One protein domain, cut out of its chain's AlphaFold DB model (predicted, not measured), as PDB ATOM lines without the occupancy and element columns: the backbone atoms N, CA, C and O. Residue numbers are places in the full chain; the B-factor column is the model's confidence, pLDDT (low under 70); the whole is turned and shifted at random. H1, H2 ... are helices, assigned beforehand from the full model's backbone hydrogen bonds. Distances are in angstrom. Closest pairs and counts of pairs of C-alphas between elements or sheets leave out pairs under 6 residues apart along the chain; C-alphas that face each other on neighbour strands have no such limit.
ATOM      1  N   GLU A 124      -8.050  24.791  -5.817       96.75
ATOM      2  CA  GLU A 124      -8.178  23.530  -6.575       96.75
ATOM      3  C   GLU A 124      -9.052  22.469  -5.871       96.75
ATOM      4  O   GLU A 124      -9.703  21.649  -6.518       96.75
ATOM      5  N   ILE A 125      -9.089  22.480  -4.533       96.69
ATOM      6  CA  ILE A 125      -9.902  21.551  -3.742       96.69
ATOM      7  C   ILE A 125     -11.360  22.007  -3.709       96.69
ATOM      8  O   ILE A 125     -12.249  21.168  -3.847       96.69
ATOM      9  N   ALA A 126     -11.605  23.314  -3.572       94.62
ATOM     10  CA  ALA A 126     -12.953  23.878  -3.621       94.62
ATOM     11  C   ALA A 126     -13.601  23.658  -4.997       94.62
ATOM     12  O   ALA A 126     -14.767  23.291  -5.080       94.62
ATOM     13  N   GLU A 127     -12.830  23.815  -6.074       94.38
ATOM     14  CA  GLU A 127     -13.293  23.581  -7.448       94.38
ATOM     15  C   GLU A 127     -13.603  22.102  -7.711       94.38
ATOM     16  O   GLU A 127     -14.611  21.775  -8.338       94.38
ATOM     17  N   LYS A 128     -12.764  21.191  -7.199       97.62
ATOM     18  CA  LYS A 128     -12.967  19.742  -7.339       97.62
ATOM     19  C   LYS A 128     -14.130  19.215  -6.489       97.62
ATOM     20  O   LYS A 128     -14.751  18.219  -6.860       97.62
ATOM     21  N   HIS A 129     -14.417  19.863  -5.361       96.94
ATOM     22  CA  HIS A 129     -15.483  19.491  -4.430       96.94
ATOM     23  C   HIS A 129     -16.365  20.708  -4.091       96.94
ATOM     24  O   HIS A 129     -16.265  21.239  -2.982       96.94
ATOM     25  N   PRO A 130     -17.247  21.155  -5.011       94.94
ATOM     26  CA  PRO A 130     -17.980  22.421  -4.867       94.94
ATOM     27  C   PRO A 130     -18.909  22.517  -3.650       94.94
ATOM     28  O   PRO A 130     -19.281  23.608  -3.237       94.94
ATOM     29  N   ASP A 131     -19.310  21.386  -3.072       96.06
ATOM     30  CA  ASP A 131     -20.157  21.309  -1.880       96.06
ATOM     31  C   ASP A 131     -19.357  21.292  -0.562       96.06
ATOM     32  O   ASP A 131     -19.930  21.483   0.516       96.06
ATOM     33  N   LEU A 132     -18.039  21.074  -0.622       96.19
ATOM     34  CA  LEU A 132     -17.172  20.983   0.551       96.19
ATOM     35  C   LEU A 132     -17.131  22.281   1.375       96.19
ATOM     36  O   LEU A 132     -17.210  22.171   2.601       96.19
ATOM     37  N   PRO A 133     -17.049  23.493   0.786       94.94
ATOM     38  CA  PRO A 133     -17.043  24.719   1.580       94.94
ATOM     39  C   PRO A 133     -18.319  24.890   2.416       94.94
ATOM     40  O   PRO A 133     -18.225  25.139   3.619       94.94
ATOM     41  N   ALA A 134     -19.499  24.651   1.827       94.81
ATOM     42  CA  ALA A 134     -20.776  24.677   2.549       94.81
ATOM     43  C   ALA A 134     -20.793  23.665   3.706       94.81
ATOM     44  O   ALA A 134     -21.169  24.001   4.830       94.81
ATOM     45  N   LYS A 135     -20.341  22.430   3.444       96.31
ATOM     46  CA  LYS A 135     -20.271  21.363   4.453       96.31
ATOM     47  C   LYS A 135     -19.329  21.713   5.603       96.31
ATOM     48  O   LYS A 135     -19.674  21.460   6.754       96.31
ATOM     49  N   LEU A 136     -18.169  22.308   5.319       95.69
ATOM     50  CA  LEU A 136     -17.229  22.741   6.355       95.69
ATOM     51  C   LEU A 136     -17.821  23.860   7.210       95.69
ATOM     52  O   LEU A 136     -17.799  23.747   8.432       95.69
ATOM     53  N   ILE A 137     -18.404  24.894   6.595       94.75
ATOM     54  CA  ILE A 137     -19.067  25.982   7.333       94.75
ATOM     55  C   ILE A 137     -20.149  25.408   8.257       94.75
ATOM     56  O   ILE A 137     -20.174  25.715   9.451       94.75
ATOM     57  N   GLN A 138     -20.998  24.516   7.741       95.94
ATOM     58  CA  GLN A 138     -22.035  23.864   8.538       95.94
ATOM     59  C   GLN A 138     -21.449  23.027   9.685       95.94
ATOM     60  O   GLN A 138     -21.945  23.105  10.809       95.94
ATOM     61  N   ALA A 139     -20.385  22.263   9.428       96.25
ATOM     62  CA  ALA A 139     -19.725  21.454  10.446       96.25
ATOM     63  C   ALA A 139     -19.145  22.314  11.580       96.25
ATOM     64  O   ALA A 139     -19.300  21.956  12.745       96.25
ATOM     65  N   PHE A 140     -18.539  23.468  11.276       94.88
ATOM     66  CA  PHE A 140     -18.031  24.389  12.302       94.88
ATOM     67  C   PHE A 140     -19.154  25.059  13.103       94.88
ATOM     68  O   PHE A 140     -19.044  25.165  14.326       94.88
ATOM     69  N   ARG A 141     -20.269  25.428  12.458       94.56
ATOM     70  CA  ARG A 141     -21.466  25.925  13.163       94.56
ATOM     71  C   ARG A 141     -21.997  24.878  14.153       94.56
ATOM     72  O   ARG A 141     -22.198  25.194  15.323       94.56
ATOM     73  N   GLN A 142     -22.115  23.619  13.724       95.94
ATOM     74  CA  GLN A 142     -22.518  22.503  14.593       95.94
ATOM     75  C   GLN A 142     -21.505  22.241  15.716       95.94
ATOM     76  O   GLN A 142     -21.886  22.056  16.873       95.94
ATOM     77  N   ALA A 143     -20.208  22.253  15.398       94.94
ATOM     78  CA  ALA A 143     -19.146  22.061  16.379       94.94
ATOM     79  C   ALA A 143     -19.166  23.154  17.452       94.94
ATOM     80  O   ALA A 143     -18.989  22.837  18.625       94.94
ATOM     81  N   LYS A 144     -19.450  24.411  17.087       92.25
ATOM     82  CA  LYS A 144     -19.636  25.501  18.051       92.25
ATOM     83  C   LYS A 144     -20.808  25.231  18.988       92.25
ATOM     84  O   LYS A 144     -20.643  25.334  20.198       92.25
ATOM     85  N   GLU A 145     -21.977  24.878  18.456       92.44
ATOM     86  CA  GLU A 145     -23.165  24.611  19.279       92.44
ATOM     87  C   GLU A 145     -22.922  23.489  20.298       92.44
ATOM     88  O   GLU A 145     -23.328  23.594  21.458       92.44
ATOM     89  N   LEU A 146     -22.230  22.425  19.881       94.44
ATOM     90  CA  LEU A 146     -21.797  21.345  20.770       94.44
ATOM     91  C   LEU A 146     -20.720  21.821  21.754       94.44
ATOM     92  O   LEU A 146     -20.759  21.467  22.932       94.44
ATOM     93  N   GLY A 147     -19.789  22.639  21.263       91.44
ATOM     94  CA  GLY A 147     -18.694  23.277  21.985       91.44
ATOM     95  C   GLY A 147     -19.174  24.026  23.222       91.44
ATOM     96  O   GLY A 147     -18.803  23.688  24.346       91.44
ATOM     97  N   VAL A 148     -20.072  24.985  22.996       88.25
ATOM     98  CA  VAL A 148     -20.679  25.831  24.031       88.25
ATOM     99  C   VAL A 148     -21.388  24.983  25.087       88.25
ATOM    100  O   VAL A 148     -21.223  25.217  26.278       88.25
ATOM    101  N   LYS A 149     -22.141  23.955  24.677       88.88
ATOM    102  CA  LYS A 149     -22.916  23.120  25.611       88.88
ATOM    103  C   LYS A 149     -22.059  22.176  26.455       88.88
ATOM    104  O   LYS A 149     -22.461  21.832  27.562       88.88
ATOM    105  N   LYS A 150     -20.946  21.683  25.908       92.81
ATOM    106  CA  LYS A 150     -20.182  20.577  26.506       92.81
ATOM    107  C   LYS A 150     -18.886  21.014  27.181       92.81
ATOM    108  O   LYS A 150     -18.458  20.339  28.112       92.81
ATOM    109  N   TYR A 151     -18.252  22.075  26.688       89.94
ATOM    110  CA  TYR A 151     -16.882  22.421  27.071       89.94
ATOM    111  C   TYR A 151     -16.745  23.796  27.720       89.94
ATOM    112  O   TYR A 151     -15.753  24.005  28.409       89.94
ATOM    113  N   MET A 152     -17.708  24.704  27.536       89.06
ATOM    114  CA  MET A 152     -17.665  26.006  28.200       89.06
ATOM    115  C   MET A 152     -18.226  25.919  29.621       89.06
ATOM    116  O   MET A 152     -19.289  25.347  29.868       89.06
ATOM    117  N   SER A 153     -17.506  26.522  30.556       90.19
ATOM    118  CA  SER A 153     -17.954  26.782  31.918       90.19
ATOM    119  C   SER A 153     -19.076  27.838  31.953       90.19
ATOM    120  O   SER A 153     -19.234  28.616  31.007       90.19
ATOM    121  N   PRO A 154     -19.850  27.932  33.051       89.56
ATOM    122  CA  PRO A 154     -20.874  28.967  33.199       89.56
ATOM    123  C   PRO A 154     -20.341  30.401  33.053       89.56
ATOM    124  O   PRO A 154     -21.041  31.263  32.527       89.56
ATOM    125  N   GLU A 155     -19.109  30.655  33.498       86.50
ATOM    126  CA  GLU A 155     -18.458  31.962  33.383       86.50
ATOM    127  C   GLU A 155     -18.108  32.295  31.925       86.50
ATOM    128  O   GLU A 155     -18.390  33.400  31.462       86.50
ATOM    129  N   GLU A 156     -17.587  31.323  31.171       86.56
ATOM    130  CA  GLU A 156     -17.323  31.476  29.734       86.56
ATOM    131  C   GLU A 156     -18.609  31.726  28.943       86.56
ATOM    132  O   GLU A 156     -18.642  32.615  28.091       86.56
ATOM    133  N   ILE A 157     -19.692  31.011  29.268       88.38
ATOM    134  CA  ILE A 157     -21.010  31.225  28.650       88.38
ATOM    135  C   ILE A 157     -21.526  32.639  28.950       88.38
ATOM    136  O   ILE A 157     -21.984  33.331  28.042       88.38
ATOM    137  N   ALA A 158     -21.431  33.097  30.202       88.38
ATOM    138  CA  ALA A 158     -21.853  34.446  30.576       88.38
ATOM    139  C   ALA A 158     -21.018  35.529  29.871       88.38
ATOM    140  O   ALA A 158     -21.568  36.533  29.414       88.38
ATOM    141  N   GLY A 159     -19.703  35.316  29.744       86.62
ATOM    142  CA  GLY A 159     -18.810  36.185  28.979       86.62
ATOM    143  C   GLY A 159     -19.205  36.264  27.506       86.62
ATOM    144  O   GLY A 159     -19.373  37.361  26.975       86.62
ATOM    145  N   TYR A 160     -19.444  35.113  26.880       87.31
ATOM    146  CA  TYR A 160     -19.897  35.021  25.494       87.31
ATOM    147  C   TYR A 160     -21.239  35.739  25.260       87.31
ATOM    148  O   TYR A 160     -21.354  36.539  24.331       87.31
ATOM    149  N   GLU A 161     -22.238  35.549  26.128       89.75
ATOM    150  CA  GLU A 161     -23.517  36.271  26.023       89.75
ATOM    151  C   GLU A 161     -23.352  37.787  26.221       89.75
ATOM    152  O   GLU A 161     -24.032  38.586  25.571       89.75
ATOM    153  N   LYS A 162     -22.403  38.211  27.062       88.62
ATOM    154  CA  LYS A 162     -22.068  39.629  27.237       88.62
ATOM    155  C   LYS A 162     -21.427  40.226  25.978       88.62
ATOM    156  O   LYS A 162     -21.736  41.368  25.636       88.62
ATOM    157  N   GLU A 163     -20.564  39.485  25.280       87.94
ATOM    158  CA  GLU A 163     -19.990  39.923  23.996       87.94
ATOM    159  C   GLU A 163     -21.079  40.069  22.932       87.94
ATOM    160  O   GLU A 163     -21.159  41.106  22.269       87.94
ATOM    161  N   LYS A 164     -21.978  39.081  22.843       90.00
ATOM    162  CA  LYS A 164     -23.135  39.127  21.942       90.00
ATOM    163  C   LYS A 164     -24.008  40.349  22.185       90.00
ATOM    164  O   LYS A 164     -24.411  41.016  21.242       90.00
ATOM    165  N   ALA A 165     -24.270  40.682  23.447       89.81
ATOM    166  CA  ALA A 165     -25.057  41.860  23.796       89.81
ATOM    167  C   ALA A 165     -24.377  43.180  23.388       89.81
ATOM    168  O   ALA A 165     -25.065  44.145  23.066       89.81
ATOM    169  N   VAL A 166     -23.039  43.245  23.391       86.94
ATOM    170  CA  VAL A 166     -22.294  44.436  22.945       86.94
ATOM    171  C   VAL A 166     -22.380  44.626  21.433       86.94
ATOM    172  O   VAL A 166     -22.492  45.766  20.981       86.94
ATOM    173  N   LEU A 167     -22.305  43.535  20.672       87.56
ATOM    174  CA  LEU A 167     -22.349  43.564  19.209       87.56
ATOM    175  C   LEU A 167     -23.762  43.462  18.638       87.56
ATOM    176  O   LEU A 167     -23.941  43.703  17.453       87.56
ATOM    177  N   GLU A 168     -24.750  43.125  19.467       90.50
ATOM    178  CA  GLU A 168     -26.135  42.840  19.063       90.50
ATOM    179  C   GLU A 168     -26.241  41.696  18.033       90.50
ATOM    180  O   GLU A 168     -27.242  41.559  17.331       90.50
ATOM    181  N   GLU A 169     -25.215  40.850  17.965       90.75
ATOM    182  CA  GLU A 169     -25.106  39.683  17.094       90.75
ATOM    183  C   GLU A 169     -24.098  38.682  17.675       90.75
ATOM    184  O   GLU A 169     -23.444  38.950  18.682       90.75
ATOM    185  N   ASP A 170     -23.980  37.507  17.060       90.38
ATOM    186  CA  ASP A 170     -23.020  36.483  17.467       90.38
ATOM    187  C   ASP A 170     -21.691  36.620  16.702       90.38
ATOM    188  O   ASP A 170     -21.633  36.194  15.546       90.38
ATOM    189  N   PRO A 171     -20.606  37.138  17.325       86.31
ATOM    190  CA  PRO A 171     -19.310  37.314  16.655       86.31
ATOM    191  C   PRO A 171     -18.638  35.997  16.252       86.31
ATOM    192  O   PRO A 171     -17.664  35.986  15.503       86.31
ATOM    193  N   TYR A 172     -19.135  34.869  16.761       88.56
ATOM    194  CA  TYR A 172     -18.638  33.533  16.458       88.56
ATOM    195  C   TYR A 172     -19.671  32.747  15.635       88.56
ATOM    196  O   TYR A 172     -19.696  31.513  15.635       88.56
ATOM    197  N   ALA A 173     -20.557  33.424  14.898       89.00
ATOM    198  CA  ALA A 173     -21.577  32.795  14.056       89.00
ATOM    199  C   ALA A 173     -21.015  31.961  12.886       89.00
ATOM    200  O   ALA A 173     -21.745  31.136  12.335       89.00
ATOM    201  N   HIS A 174     -19.726  32.097  12.548       90.75
ATOM    202  CA  HIS A 174     -19.118  31.485  11.355       90.75
ATOM    203  C   HIS A 174     -19.893  31.877  10.082       90.75
ATOM    204  O   HIS A 174     -20.358  31.034   9.306       90.75
ATOM    205  N   VAL A 175     -20.083  33.183   9.917       88.81
ATOM    206  CA  VAL A 175     -20.722  33.847   8.774       88.81
ATOM    207  C   VAL A 175     -19.778  34.936   8.270       88.81
ATOM    208  O   VAL A 175     -18.906  35.386   9.009       88.81
ATOM    209  N   LEU A 176     -19.961  35.379   7.030       92.62
ATOM    210  CA  LEU A 176     -19.413  36.644   6.552       92.62
ATOM    211  C   LEU A 176     -20.552  37.674   6.495       92.62
ATOM    212  O   LEU A 176     -21.015  38.052   5.416       92.62
ATOM    213  N   GLY A 177     -21.039  38.070   7.675       91.44
ATOM    214  CA  GLY A 177     -22.089  39.067   7.858       91.44
ATOM    215  C   GLY A 177     -21.561  40.494   7.699       91.44
ATOM    216  O   GLY A 177     -20.442  40.726   7.238       91.44
ATOM    217  N   GLU A 178     -22.368  41.493   8.052       91.44
ATOM    218  CA  GLU A 178     -21.959  42.892   7.879       91.44
ATOM    219  C   GLU A 178     -20.809  43.294   8.810       91.44
ATOM    220  O   GLU A 178     -19.905  44.015   8.378       91.44
ATOM    221  N   THR A 179     -20.782  42.789  10.044       92.12
ATOM    222  CA  THR A 179     -19.688  43.043  10.991       92.12
ATOM    223  C   THR A 179     -18.392  42.371  10.560       92.12
ATOM    224  O   THR A 179     -17.344  43.025  10.548       92.12
ATOM    225  N   GLU A 180     -18.429  41.126  10.080       93.62
ATOM    226  CA  GLU A 180     -17.231  40.474   9.543       93.62
ATOM    227  C   GLU A 180     -16.745  41.168   8.269       93.62
ATOM    228  O   GLU A 180     -15.547  41.401   8.127       93.62
ATOM    229  N   LYS A 181     -17.643  41.589   7.366       94.38
ATOM    230  CA  LYS A 181     -17.254  42.362   6.173       94.38
ATOM    231  C   LYS A 181     -16.600  43.693   6.547       94.38
ATOM    232  O   LYS A 181     -15.570  44.042   5.967       94.38
ATOM    233  N   ARG A 182     -17.166  44.450   7.497       95.12
ATOM    234  CA  ARG A 182     -16.564  45.703   8.003       95.12
ATOM    235  C   ARG A 182     -15.190  45.443   8.603       95.12
ATOM    236  O   ARG A 182     -14.238  46.140   8.262       95.12
ATOM    237  N   THR A 183     -15.087  44.402   9.418       95.25
ATOM    238  CA  THR A 183     -13.834  43.967  10.032       95.25
ATOM    239  C   THR A 183     -12.794  43.618   8.968       95.25
ATOM    240  O   THR A 183     -11.696  44.163   8.988       95.25
ATOM    241  N   MET A 184     -13.127  42.783   7.982       95.62
ATOM    242  CA  MET A 184     -12.183  42.390   6.934       95.62
ATOM    243  C   MET A 184     -11.737  43.578   6.072       95.62
ATOM    244  O   MET A 184     -10.548  43.694   5.775       95.62
ATOM    245  N   ARG A 185     -12.640  44.511   5.738       96.06
ATOM    246  CA  ARG A 185     -12.268  45.758   5.041       96.06
ATOM    247  C   ARG A 185     -11.339  46.631   5.885       96.06
ATOM    248  O   ARG A 185     -10.361  47.162   5.363       96.06
ATOM    249  N   ALA A 186     -11.600  46.745   7.189       96.81
ATOM    250  CA  ALA A 186     -10.711  47.456   8.101       96.81
ATOM    251  C   ALA A 186      -9.331  46.791   8.166       96.81
ATOM    252  O   ALA A 186      -8.325  47.488   8.078       96.81
ATOM    253  N   LEU A 187      -9.271  45.457   8.228       96.12
ATOM    254  CA  LEU A 187      -8.013  44.713   8.211       96.12
ATOM    255  C   LEU A 187      -7.215  44.964   6.925       96.12
ATOM    256  O   LEU A 187      -6.007  45.180   6.997       96.12
ATOM    257  N   ILE A 188      -7.864  44.948   5.757       96.00
ATOM    258  CA  ILE A 188      -7.200  45.238   4.476       96.00
ATOM    259  C   ILE A 188      -6.664  46.673   4.472       96.00
ATOM    260  O   ILE A 188      -5.473  46.870   4.224       96.00
ATOM    261  N   ARG A 189      -7.491  47.660   4.851       96.06
ATOM    262  CA  ARG A 189      -7.062  49.062   4.994       96.06
ATOM    263  C   ARG A 189      -5.853  49.181   5.924       96.06
ATOM    264  O   ARG A 189      -4.846  49.762   5.535       96.06
ATOM    265  N   TYR A 190      -5.909  48.586   7.114       95.75
ATOM    266  CA  TYR A 190      -4.809  48.635   8.081       95.75
ATOM    267  C   TYR A 190      -3.528  47.992   7.555       95.75
ATOM    268  O   TYR A 190      -2.444  48.490   7.845       95.75
ATOM    269  N   GLN A 191      -3.623  46.906   6.788       94.19
ATOM    270  CA  GLN A 191      -2.450  46.287   6.173       94.19
ATOM    271  C   GLN A 191      -1.829  47.180   5.096       94.19
ATOM    272  O   GLN A 191      -0.604  47.253   5.024       94.19
ATOM    273  N   ILE A 192      -2.640  47.877   4.297       94.00
ATOM    274  CA  ILE A 192      -2.154  48.822   3.281       94.00
ATOM    275  C   ILE A 192      -1.487  50.032   3.943       94.00
ATOM    276  O   ILE A 192      -0.339  50.336   3.631       94.00
ATOM    277  N   GLU A 193      -2.149  50.659   4.919       93.19
ATOM    278  CA  GLU A 193      -1.604  51.798   5.681       93.19
ATOM    279  C   GLU A 193      -0.279  51.452   6.382       93.19
ATOM    280  O   GLU A 193       0.607  52.291   6.539       93.19
ATOM    281  N   GLN A 194      -0.111  50.192   6.789       92.31
ATOM    282  CA  GLN A 194       1.110  49.694   7.427       92.31
ATOM    283  C   GLN A 194       2.162  49.180   6.430       92.31
ATOM    284  O   GLN A 194       3.205  48.686   6.861       92.31
ATOM    285  N   GLY A 195       1.906  49.268   5.120       91.06
ATOM    286  CA  GLY A 195       2.791  48.799   4.048       91.06
ATOM    287  C   GLY A 195       2.966  47.280   3.970       91.06
ATOM    288  O   GLY A 195       3.927  46.795   3.376       91.06
ATOM    289  N   LEU A 196       2.056  46.512   4.572       91.50
ATOM    290  CA  LEU A 196       2.039  45.046   4.510       91.50
ATOM    291  C   LEU A 196       1.391  44.534   3.220       91.50
ATOM    292  O   LEU A 196       1.730  43.454   2.741       91.50
ATOM    293  N   MET A 197       0.473  45.315   2.652       92.06
ATOM    294  CA  MET A 197      -0.189  45.040   1.381       92.06
ATOM    295  C   MET A 197      -0.065  46.245   0.450       92.06
ATOM    296  O   MET A 197       0.012  47.383   0.901       92.06
ATOM    297  N   LYS A 198      -0.046  45.988  -0.861       90.06
ATOM    298  CA  LYS A 198       0.107  47.032  -1.891       90.06
ATOM    299  C   LYS A 198      -1.214  47.492  -2.504       90.06
ATOM    300  O   LYS A 198      -1.251  48.535  -3.144       90.06
ATOM    301  N   SER A 199      -2.269  46.700  -2.359       92.06
ATOM    302  CA  SER A 199      -3.553  46.949  -3.002       92.06
ATOM    303  C   SER A 199      -4.691  46.391  -2.167       92.06
ATOM    304  O   SER A 199      -4.510  45.427  -1.420       92.06
ATOM    305  N   ASP A 200      -5.861  46.994  -2.341       93.62
ATOM    306  CA  ASP A 200      -7.118  46.472  -1.822       93.62
ATOM    307  C   ASP A 200      -7.485  45.153  -2.522       93.62
ATOM    308  O   ASP A 200      -7.093  44.917  -3.670       93.62
ATOM    309  N   LEU A 201      -8.211  44.287  -1.819       93.00
ATOM    310  CA  LEU A 201      -8.696  43.012  -2.337       93.00
ATOM    311  C   LEU A 201     -10.197  42.897  -2.049       93.00
ATOM    312  O   LEU A 201     -10.593  42.924  -0.882       93.00
ATOM    313  N   PRO A 202     -11.047  42.728  -3.078       94.69
ATOM    314  CA  PRO A 202     -12.473  42.540  -2.854       94.69
ATOM    315  C   PRO A 202     -12.702  41.249  -2.066       94.69
ATOM    316  O   PRO A 202     -12.045  40.232  -2.314       94.69
ATOM    317  N   LEU A 203     -13.644  41.272  -1.122       95.19
ATOM    318  CA  LEU A 203     -13.908  40.124  -0.246       95.19
ATOM    319  C   LEU A 203     -14.338  38.888  -1.046       95.19
ATOM    320  O   LEU A 203     -13.998  37.767  -0.684       95.19
ATOM    321  N   GLU A 204     -15.013  39.092  -2.170       94.25
ATOM    322  CA  GLU A 204     -15.459  38.063  -3.107       94.25
ATOM    323  C   GLU A 204     -14.285  37.328  -3.771       94.25
ATOM    324  O   GLU A 204     -14.447  36.203  -4.232       94.25
ATOM    325  N   SER A 205     -13.091  37.936  -3.801       93.31
ATOM    326  CA  SER A 205     -11.867  37.258  -4.256       93.31
ATOM    327  C   SER A 205     -11.182  36.436  -3.160       93.31
ATOM    328  O   SER A 205     -10.334  35.600  -3.464       93.31
ATOM    329  N   LEU A 206     -11.529  36.679  -1.893       92.44
ATOM    330  CA  LEU A 206     -10.904  36.062  -0.720       92.44
ATOM    331  C   LEU A 206     -11.746  34.923  -0.139       92.44
ATOM    332  O   LEU A 206     -11.196  33.970   0.412       92.44
ATOM    333  N   PHE A 207     -13.071  35.030  -0.239       94.38
ATOM    334  CA  PHE A 207     -14.011  34.115   0.394       94.38
ATOM    335  C   PHE A 207     -14.877  33.389  -0.632       94.38
ATOM    336  O   PHE A 207     -15.309  33.951  -1.635       94.38
ATOM    337  N   VAL A 208     -15.175  32.126  -0.333       92.38
ATOM    338  CA  VAL A 208     -16.152  31.328  -1.082       92.38
ATOM    339  C   VAL A 208     -17.548  31.943  -0.963       92.38
ATOM    340  O   VAL A 208     -17.900  32.487   0.085       92.38
ATOM    341  N   ARG A 209     -18.373  31.818  -2.009       92.19
ATOM    342  CA  ARG A 209     -19.739  32.381  -2.031       92.19
ATOM    343  C   ARG A 209     -20.597  31.891  -0.857       92.19
ATOM    344  O   ARG A 209     -21.409  32.645  -0.340       92.19
ATOM    345  N   GLU A 210     -20.382  30.653  -0.411       91.75
ATOM    346  CA  GLU A 210     -21.092  30.017   0.699       91.75
ATOM    347  C   GLU A 210     -20.867  30.742   2.033       91.75
ATOM    348  O   GLU A 210     -21.695  30.623   2.928       91.75
ATOM    349  N   ALA A 211     -19.772  31.497   2.180       90.31
ATOM    350  CA  ALA A 211     -19.514  32.283   3.384       90.31
ATOM    351  C   ALA A 211     -20.429  33.514   3.493       90.31
ATOM    352  O   ALA A 211     -20.685  33.980   4.600       90.31
ATOM    353  N   PHE A 212     -20.926  34.027   2.361       90.56
ATOM    354  CA  PHE A 212     -21.800  35.205   2.286       90.56
ATOM    355  C   PHE A 212     -23.288  34.877   2.506       90.56
ATOM    356  O   PHE A 212     -24.107  35.797   2.485       90.56
TER     357      PHE A 212
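What this domain is: This is residues 124 to 212 of the 213 residues of an uncharacterized protein of Deltaproteobacteria bacterium (UniProt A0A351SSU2). The chain runs round a flat, open frame of helices with few contacts: the long helix H2 makes one side, H3 turns back from its far end, and H4 follows beyond a loop, residues 168 to 177, that dips inward between H3 and H4. From the far end of H4 the chain folds back through residues 194 to 202 and the short H5 to H6, which packs on the first part of H2, while the small H1 sits just before H2. The printed part has 89 residues with six named helices, in the order H1, H2, H3, H4, H5, H6, and no named strand; the class is all helix. The whole is loose, with a radius of gyration of the C-alphas of 16.2 A and spans of 45 by 36 by 20 A.

How they stand to each other: H1, residues 124 to 128, and H2, residues 132 to 151, are close but not clearly touching; their closest C-alphas, of Ala 126 and Leu 132, are 6.6 A apart. H3, residues 154 to 167, is close to H2 but not clearly touching it, with the closest C-alphas, of Val 148 and Ile 157, 7.1 A apart. H2 and H3 run opposite ways at a steep tilt of 51 degrees. H4, residues 178 to 193, is apart from both H2 and H3. H5, residues 203 to 206, and H4 only just touch, with 3 pairs of C-alphas within 8 A; H4 does so with residues 181 to 185 alone, and the closest C-alphas, of Lys 181 and Leu 203, are 7.6 A apart. H6, residues 209 to 212, meets H5 only through their link. H6 touches H2, which takes part with residues 133 to 137 alone; the closest C-alphas, of Ala 134 and Glu 210, are 5.7 A apart. In H1, H2, H3 and H4 every O i to N i+4 pair is within hydrogen-bond range; H5 and H6, with 4 residues each, are too short for such a pair, and each has its one O i to N i+3 pair within range.

Where its parts are: H1 begins at C-alpha 124, at (-8.178, 23.530, -6.575). H2 is 26.6 A from first to last C-alpha and ends at C-alpha 151, at (-16.882, 22.421, 27.071). H3 is 20.3 A long and H4 22.3 A. H5 runs from Leu 203 to Leu 206, and H6 from Arg 209 to Phe 212, whose C-alpha is at (-21.800, 35.205, 2.286).

The domain as a whole: The two C-alphas farthest apart are those of Pro 154 and Lys 198, at 44.7 A. The printed part has no cut. The links from H1 to H2, H2 to H3 and H5 to H6 are tight, those from H3 to H4 and H4 to H5 are short, and no link is long. The mean pLDDT of the printed part is 92.5, and no printed residue is under 70.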